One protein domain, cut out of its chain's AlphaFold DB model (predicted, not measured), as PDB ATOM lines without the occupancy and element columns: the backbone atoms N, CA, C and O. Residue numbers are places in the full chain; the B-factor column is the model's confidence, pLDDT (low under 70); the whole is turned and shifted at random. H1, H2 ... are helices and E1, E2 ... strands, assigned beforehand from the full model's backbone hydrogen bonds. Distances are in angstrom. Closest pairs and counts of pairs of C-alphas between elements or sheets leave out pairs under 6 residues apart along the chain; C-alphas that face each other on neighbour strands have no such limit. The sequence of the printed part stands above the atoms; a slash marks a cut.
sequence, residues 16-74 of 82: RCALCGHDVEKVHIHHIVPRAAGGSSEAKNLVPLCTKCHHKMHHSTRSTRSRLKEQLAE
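What this domain is: This is residues 16 to 74 of the 82 residues of the protein "HNH endonuclease" of Candidatus Bathyarchaeota archaeon (UniProt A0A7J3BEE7). Go along the printed part from Arg 16 and you first meet a stretch with no named element, then a small hairpin of two strands, E1 and E2, and then a V of two helices, H1 and H2. H1 sits next to the hairpin, and H2 folds back from the corner of the V so that its last part returns toward E2; a long loop, residues 32 to 45, joins the two strands. The printed part has 59 residues, with two named strands and two named helices in the order E1, E2, H1, H2, and the sheet E1 - E2 is antiparallel. The class is mixed, helices and strands, and the whole is compact, with a radius of gyration of the C-alphas of 11.1 A and a rounded outline of 31 by 26 by 18 A.

How they stand to each other: Look first at E1, residues 27 to 31, and E2, residues 46 to 50: they form a hairpin of antiparallel strands, 142 degrees between their directions. Here the facing C-alphas 27 and 50 are 4.5 A apart, and N 28 and O 49, at 2.7 A, and N 47 and O 30, at 2.8 A, are within hydrogen-bond range. Go on to H1, residues 51 to 59, whose closest C-alphas to E1 are those of Thr 51 and Val 27, 6.5 A apart. E2 and H1 are near each other, with 5 pairs of C-alphas within 10 A. Next comes H2, residues 62 to 73, close to H1 but not clearly touching it; their closest C-alphas, those of Met 57 and Arg 65, are 6.3 A apart. The two helices run opposite ways at a steep tilt of 46 degrees. The closest C-alphas of E2 and H2, those of Val 47 and Leu 72, are 8.0 A apart, while E1 and H2 are apart. Every O i to N i+4 pair of H1 is within hydrogen-bond range, and 7 of 8 in H2.

Where its parts are: Find C-alpha 27 at (101.289, 91.114, 98.315), where E1 begins; it runs 12.9 A to residue 31. E2, residues 46 to 50, is 13.0 A long. H1, residues 51 to 59, begins with C-alpha 51 at (103.325, 86.410, 102.382) and is 11.9 A long. H2, residues 62 to 73, is 16.5 A long and ends with C-alpha 73 at (116.664, 89.608, 88.265).

The domain as a whole: Look for the two farthest C-alphas at Glu 25 and Gly 38, 30.9 A apart. The printed part has no cut. The link from E1 to E2, 14 residues, is long; those from E2 to H1 and from H1 to H2 are tight. The mean pLDDT of the printed part is 74.6, and you will find values under 70 at residue 35 and at residues 59 to 74.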
ATOM      1  N   ARG A  16      98.596  89.419  91.749       83.56
ATOM      2  CA  ARG A  16      99.403  88.278  91.322       83.56
ATOM      3  C   ARG A  16     100.802  88.337  91.926       83.56
ATOM      4  O   ARG A  16     101.528  89.318  91.772       83.56
ATOM      5  N   CYS A  17     101.202  87.266  92.605       85.12
ATOM      6  CA  CYS A  17     102.559  87.106  93.113       85.12
ATOM      7  C   CYS A  17     103.544  86.940  91.952       85.12
ATOM      8  O   CYS A  17     103.419  86.009  91.160       85.12
ATOM      9  N   ALA A  18     104.576  87.775  91.910       81.94
ATOM     10  CA  ALA A  18     105.599  87.725  90.871       81.94
ATOM     11  C   ALA A  18     106.485  86.460  90.941       81.94
ATOM     12  O   ALA A  18     107.015  86.019  89.934       81.94
ATOM     13  N   LEU A  19     106.626  85.821  92.108       79.50
ATOM     14  CA  LEU A  19     107.475  84.625  92.230       79.50
ATOM     15  C   LEU A  19     106.751  83.317  91.890       79.50
ATOM     16  O   LEU A  19     107.354  82.415  91.324       79.50
ATOM     17  N   CYS A  20     105.484  83.175  92.289       82.12
ATOM     18  CA  CYS A  20     104.735  81.922  92.118       82.12
ATOM     19  C   CYS A  20     103.541  82.029  91.165       82.12
ATOM     20  O   CYS A  20     102.821  81.046  91.003       82.12
ATOM     21  N   GLY A  21     103.275  83.212  90.607       81.31
ATOM     22  CA  GLY A  21     102.176  83.456  89.670       81.31
ATOM     23  C   GLY A  21     100.769  83.342  90.264       81.31
ATOM     24  O   GLY A  21      99.803  83.485  89.527       81.31
ATOM     25  N   HIS A  22     100.630  83.088  91.570       82.31
ATOM     26  CA  HIS A  22      99.322  82.926  92.206       82.31
ATOM     27  C   HIS A  22      98.686  84.267  92.555       82.31
ATOM     28  O   HIS A  22      99.349  85.152  93.106       82.31
ATOM     29  N   ASP A  23      97.386  84.359  92.305       84.88
ATOM     30  CA  ASP A  23      96.531  85.467  92.701       84.88
ATOM     31  C   ASP A  23      96.246  85.396  94.210       84.88
ATOM     32  O   ASP A  23      95.818  84.369  94.742       84.88
ATOM     33  N   VAL A  24      96.558  86.472  94.932       86.25
ATOM     34  CA  VAL A  24      96.437  86.558  96.393       86.25
ATOM     35  C   VAL A  24      95.755  87.855  96.809       86.25
ATOM     36  O   VAL A  24      95.907  88.882  96.157       86.25
ATOM     37  N   GLU A  25      95.053  87.844  97.944       83.81
ATOM     38  CA  GLU A  25      94.390  89.050  98.472       83.81
ATOM     39  C   GLU A  25      95.398  90.145  98.879       83.81
ATOM     40  O   GLU A  25      95.047  91.321  98.940       83.81
ATOM     41  N   LYS A  26      96.652  89.777  99.199       83.31
ATOM     42  CA  LYS A  26      97.710  90.710  99.625       83.31
ATOM     43  C   LYS A  26      99.098  90.277  99.154       83.31
ATOM     44  O   LYS A  26      99.502  89.126  99.328       83.31
ATOM     45  N   VAL A  27      99.862  91.244  98.647       87.12
ATOM     46  CA  VAL A  27     101.289  91.114  98.315       87.12
ATOM     47  C   VAL A  27     102.127  92.092  99.140       87.12
ATOM     48  O   VAL A  27     101.668  93.163  99.525       87.12
ATOM     49  N   HIS A  28     103.371  91.718  99.407       86.25
ATOM     50  CA  HIS A  28     104.384  92.510 100.085       86.25
ATOM     51  C   HIS A  28     105.492  92.868  99.102       86.25
ATOM     52  O   HIS A  28     105.940  92.025  98.325       86.25
ATOM     53  N   ILE A  29     105.963  94.111  99.168       84.12
ATOM     54  CA  ILE A  29     107.039  94.591  98.310       84.12
ATOM     55  C   ILE A  29     108.392  94.126  98.851       84.12
ATOM     56  O   ILE A  29     108.805  94.503  99.949       84.12
ATOM     57  N   HIS A  30     109.101  93.323  98.060       80.69
ATOM     58  CA  HIS A  30     110.452  92.865  98.356       80.69
ATOM     59  C   HIS A  30     111.476  93.586  97.479       80.69
ATOM     60  O   HIS A  30     111.316  93.650  96.265       80.69
ATOM     61  N   HIS A  31     112.554  94.084  98.083       79.56
ATOM     62  CA  HIS A  31     113.672  94.663  97.335       79.56
ATOM     63  C   HIS A  31     114.590  93.533  96.849       79.56
ATOM     64  O   HIS A  31     115.155  92.816  97.683       79.56
ATOM     65  N   ILE A  32     114.760  93.369  95.532       75.81
ATOM     66  CA  ILE A  32     115.652  92.344  94.955       75.81
ATOM     67  C   ILE A  32     117.099  92.643  95.376       75.81
ATOM     68  O   ILE A  32     117.782  91.830  96.023       75.81
ATOM     69  N   VAL A  33     117.542  93.864  95.074       76.69
ATOM     70  CA  VAL A  33     118.814  94.427  95.513       76.69
ATOM     71  C   VAL A  33     118.553  95.282  96.756       76.69
ATOM     72  O   VAL A  33     117.815  96.268  96.681       76.69
ATOM     73  N   PRO A  34     119.109  94.922  97.926       72.50
ATOM     74  CA  PRO A  34     118.959  95.728  99.129       72.50
ATOM     75  C   PRO A  34     119.658  97.078  98.956       72.50
ATOM     76  O   PRO A  34     120.697  97.165  98.303       72.50
ATOM     77  N   ARG A  35     119.136  98.125  99.608       69.69
ATOM     78  CA  ARG A  35     119.727  99.476  99.559       69.69
ATOM     79  C   ARG A  35     121.211  99.501  99.944       69.69
ATOM     80  O   ARG A  35     121.983 100.213  99.321       69.69
ATOM     81  N   ALA A  36     121.621  98.663 100.899       71.25
ATOM     82  CA  ALA A  36     123.020  98.536 101.317       71.25
ATOM     83  C   ALA A  36     123.972  98.038 100.208       71.25
ATOM     84  O   ALA A  36     125.175  98.237 100.309       71.25
ATOM     85  N   ALA A  37     123.443  97.399  99.159       70.94
ATOM     86  CA  ALA A  37     124.196  96.937  97.994       70.94
ATOM     87  C   ALA A  37     123.997  97.843  96.760       70.94
ATOM     88  O   ALA A  37     124.294  97.424  95.647       70.94
ATOM     89  N   GLY A  38     123.452  99.054  96.936       74.81
ATOM     90  CA  GLY A  38     123.201  99.994  95.838       74.81
ATOM     91  C   GLY A  38     121.881  99.777  95.090       74.81
ATOM     92  O   GLY A  38     121.717 100.276  93.983       74.81
ATOM     93  N   GLY A  39     120.929  99.035  95.663       74.69
ATOM     94  CA  GLY A  39     119.630  98.805  95.027       74.69
ATOM     95  C   GLY A  39     118.743 100.052  94.981       74.69
ATOM     96  O   GLY A  39     118.460 100.645  96.024       74.69
ATOM     97  N   SER A  40     118.255 100.405  93.789       74.94
ATOM     98  CA  SER A  40     117.316 101.516  93.571       74.94
ATOM     99  C   SER A  40     115.941 101.254  94.189       74.94
ATOM    100  O   SER A  40     115.472 100.122  94.221       74.94
ATOM    101  N   SER A  41     115.221 102.296  94.600       78.06
ATOM    102  CA  SER A  41     113.817 102.187  95.048       78.06
ATOM    103  C   SER A  41     112.812 102.160  93.885       78.06
ATOM    104  O   SER A  41     111.626 102.417  94.074       78.06
ATOM    105  N   GLU A  42     113.290 101.922  92.666       78.19
ATOM    106  CA  GLU A  42     112.466 101.902  91.461       78.19
ATOM    107  C   GLU A  42     111.644 100.614  91.383       78.19
ATOM    108  O   GLU A  42     112.109  99.559  91.808       78.19
ATOM    109  N   ALA A  43     110.462 100.677  90.761       75.62
ATOM    110  CA  ALA A  43     109.552  99.534  90.626       75.62
ATOM    111  C   ALA A  43     110.226  98.277  90.041       75.62
ATOM    112  O   ALA A  43     109.907  97.168  90.440       75.62
ATOM    113  N   LYS A  44     111.228  98.440  89.169       74.69
ATOM    114  CA  LYS A  44     112.034  97.340  88.608       74.69
ATOM    115  C   LYS A  44     112.869  96.560  89.639       74.69
ATOM    116  O   LYS A  44     113.218  95.414  89.397       74.69
ATOM    117  N   ASN A  45     113.195  97.168  90.780       79.06
ATOM    118  CA  ASN A  45     113.910  96.529  91.893       79.06
ATOM    119  C   ASN A  45     112.957  96.098  93.029       79.06
ATOM    120  O   ASN A  45     113.398  95.582  94.060       79.06
ATOM    121  N   LEU A  46     111.651  96.326  92.854       81.75
ATOM    122  CA  LEU A  46     110.597  96.034  93.817       81.75
ATOM    123  C   LEU A  46     109.704  94.919  93.271       81.75
ATOM    124  O   LEU A  46     109.059  95.064  92.241       81.75
ATOM    125  N   VAL A  47     109.626  93.804  93.988       82.88
ATOM    126  CA  VAL A  47     108.847  92.637  93.560       82.88
ATOM    127  C   VAL A  47     107.659  92.432  94.495       82.88
ATOM    128  O   VAL A  47     107.869  92.271  95.702       82.88
ATOM    129  N   PRO A  48     106.417  92.391  93.976       85.44
ATOM    130  CA  PRO A  48     105.247  92.035  94.765       85.44
ATOM    131  C   PRO A  48     105.217  90.522  95.015       85.44
ATOM    132  O   PRO A  48     105.031  89.715  94.103       85.44
ATOM    133  N   LEU A  49     105.390  90.123  96.273       85.62
ATOM    134  CA  LEU A  49     105.401  88.727  96.707       85.62
ATOM    135  C   LEU A  49     104.271  88.448  97.691       85.62
ATOM    136  O   LEU A  49     104.069  89.203  98.634       85.62
ATOM    137  N   CYS A  50     103.583  87.318  97.556       87.31
ATOM    138  CA  CYS A  50     102.657  86.879  98.599       87.31
ATOM    139  C   CYS A  50     103.406  86.591  99.913       87.31
ATOM    140  O   CYS A  50     104.600  86.279  99.899       87.31
ATOM    141  N   THR A  51     102.715  86.634 101.055       84.69
ATOM    142  CA  THR A  51     103.325  86.410 102.382       84.69
ATOM    143  C   THR A  51     104.114  85.099 102.452       84.69
ATOM    144  O   THR A  51     105.199  85.070 103.025       84.69
ATOM    145  N   LYS A  52     103.636  84.033 101.792       83.50
ATOM    146  CA  LYS A  52     104.338  82.741 101.710       83.50
ATOM    147  C   LYS A  52     105.685  82.864 100.994       83.50
ATOM    148  O   LYS A  52     106.703  82.431 101.528       83.50
ATOM    149  N   CYS A  53     105.708  83.474  99.808       82.00
ATOM    150  CA  CYS A  53     106.935  83.701  99.040       82.00
ATOM    151  C   CYS A  53     107.873  84.677  99.758       82.00
ATOM    152  O   CYS A  53     109.075  84.433  99.829       82.00
ATOM    153  N   HIS A  54     107.326  85.735 100.355       82.81
ATOM    154  CA  HIS A  54     108.086  86.706 101.133       82.81
ATOM    155  C   HIS A  54     108.760  86.059 102.355       82.81
ATOM    156  O   HIS A  54     109.959  86.233 102.558       82.81
ATOM    157  N   HIS A  55     108.039  85.238 103.125       80.50
ATOM    158  CA  HIS A  55     108.619  84.461 104.225       80.50
ATOM    159  C   HIS A  55     109.639  83.445 103.730       80.50
ATOM    160  O   HIS A  55     110.709  83.330 104.319       80.50
ATOM    161  N   LYS A  56     109.367  82.753 102.620       77.62
ATOM    162  CA  LYS A  56     110.329  81.818 102.029       77.62
ATOM    163  C   LYS A  56     111.642  82.523 101.690       77.62
ATOM    164  O   LYS A  56     112.687  81.938 101.921       77.62
ATOM    165  N   MET A  57     111.617  83.776 101.238       70.25
ATOM    166  CA  MET A  57     112.825  84.575 100.976       70.25
ATOM    167  C   MET A  57     113.598  84.976 102.244       70.25
ATOM    168  O   MET A  57     114.820  85.131 102.189       70.25
ATOM    169  N   HIS A  58     112.915  85.146 103.381       70.69
ATOM    170  CA  HIS A  58     113.552  85.437 104.677       70.69
ATOM    171  C   HIS A  58     114.074  84.182 105.379       70.69
ATOM    172  O   HIS A  58     115.143  84.228 105.976       70.69
ATOM    173  N   HIS A  59     113.357  83.064 105.268       69.00
ATOM    174  CA  HIS A  59     113.712  81.784 105.888       69.00
ATOM    175  C   HIS A  59     114.605  80.893 105.012       69.00
ATOM    176  O   HIS A  59     115.143  79.899 105.494       69.00
ATOM    177  N   SER A  60     114.773  81.218 103.730       62.59
ATOM    178  CA  SER A  60     115.691  80.500 102.847       62.59
ATOM    179  C   SER A  60     117.140  80.798 103.216       62.59
ATOM    180  O   SER A  60     117.526  81.949 103.419       62.59
ATOM    181  N   THR A  61     117.957  79.746 103.260       59.44
ATOM    182  CA  THR A  61     119.399  79.840 103.497       59.44
ATOM    183  C   THR A  61     120.076  80.745 102.461       59.44
ATOM    184  O   THR A  61     119.570  80.957 101.353       59.44
ATOM    185  N   ARG A  62     121.249  81.290 102.812       58.50
ATOM    186  CA  ARG A  62     121.996  82.253 101.983       58.50
ATOM    187  C   ARG A  62     122.228  81.756 100.546       58.50
ATOM    188  O   ARG A  62     122.117  82.554  99.622       58.50
ATOM    189  N   SER A  63     122.439  80.451 100.355       56.94
ATOM    190  CA  SER A  63     122.582  79.828  99.030       56.94
ATOM    191  C   SER A  63     121.293  79.864  98.202       56.94
ATOM    192  O   SER A  63     121.322  80.172  97.014       56.94
ATOM    193  N   THR A  64     120.140  79.612  98.823       56.78
ATOM    194  CA  THR A  64     118.834  79.611  98.143       56.78
ATOM    195  C   THR A  64     118.380  81.030  97.798       56.78
ATOM    196  O   THR A  64     117.753  81.256  96.762       56.78
ATOM    197  N   ARG A  65     118.749  82.015  98.628       61.81
ATOM    198  CA  ARG A  65     118.442  83.428  98.385       61.81
ATOM    199  C   ARG A  65     119.151  83.975  97.141       61.81
ATOM    200  O   ARG A  65     118.546  84.776  96.439       61.81
ATOM    201  N   SER A  66     120.381  83.544  96.850       60.28
ATOM    202  CA  SER A  66     121.095  83.953  95.629       60.28
ATOM    203  C   SER A  66     120.385  83.468  94.366       60.28
ATOM    204  O   SER A  66     120.140  84.269  93.475       60.28
ATOM    205  N   ARG A  67     119.945  82.204  94.335       61.66
ATOM    206  CA  ARG A  67     119.254  81.634  93.167       61.66
ATOM    207  C   ARG A  67     117.883  82.264  92.920       61.66
ATOM    208  O   ARG A  67     117.522  82.518  91.782       61.66
ATOM    209  N   LEU A  68     117.127  82.549  93.982       62.16
ATOM    210  CA  LEU A  68     115.833  83.230  93.858       62.16
ATOM    211  C   LEU A  68     115.998  84.694  93.431       62.16
ATOM    212  O   LEU A  68     115.168  85.208  92.692       62.16
ATOM    213  N   LYS A  69     117.063  85.370  93.877       62.84
ATOM    214  CA  LYS A  69     117.404  86.712  93.390       62.84
ATOM    215  C   LYS A  69     117.789  86.707  91.918       62.84
ATOM    216  O   LYS A  69     117.364  87.612  91.220       62.84
ATOM    217  N   GLU A  70     118.550  85.709  91.480       61.75
ATOM    218  CA  GLU A  70     118.904  85.514  90.073       61.75
ATOM    219  C   GLU A  70     117.636  85.308  89.238       61.75
ATOM    220  O   GLU A  70     117.349  86.120  88.373       61.75
ATOM    221  N   GLN A  71     116.750  84.392  89.641       60.06
ATOM    222  CA  GLN A  71     115.460  84.172  88.968       60.06
ATOM    223  C   GLN A  71     114.541  85.410  88.934       60.06
ATOM    224  O   GLN A  71     113.766  85.578  87.995       60.06
ATOM    225  N   LEU A  72     114.608  86.281  89.948       61.91
ATOM    226  CA  LEU A  72     113.871  87.550  89.976       61.91
ATOM    227  C   LEU A  72     114.548  88.651  89.141       61.91
ATOM    228  O   LEU A  72     113.850  89.497  88.590       61.91
ATOM    229  N   ALA A  73     115.881  88.656  89.054       58.28
ATOM    230  CA  ALA A  73     116.664  89.608  88.265       58.28
ATOM    231  C   ALA A  73     116.673  89.262  86.767       58.28
ATOM    232  O   ALA A  73     116.687  90.162  85.934       58.28
ATOM    233  N   GLU A  74     116.603  87.974  86.427       56.34
ATOM    234  CA  GLU A  74     116.563  87.457  85.056       56.34
ATOM    235  C   GLU A  74     115.193  87.640  84.380       56.34
ATOM    236  O   GLU A  74     115.043  87.354  83.195       56.34
TER     237      GLU A  74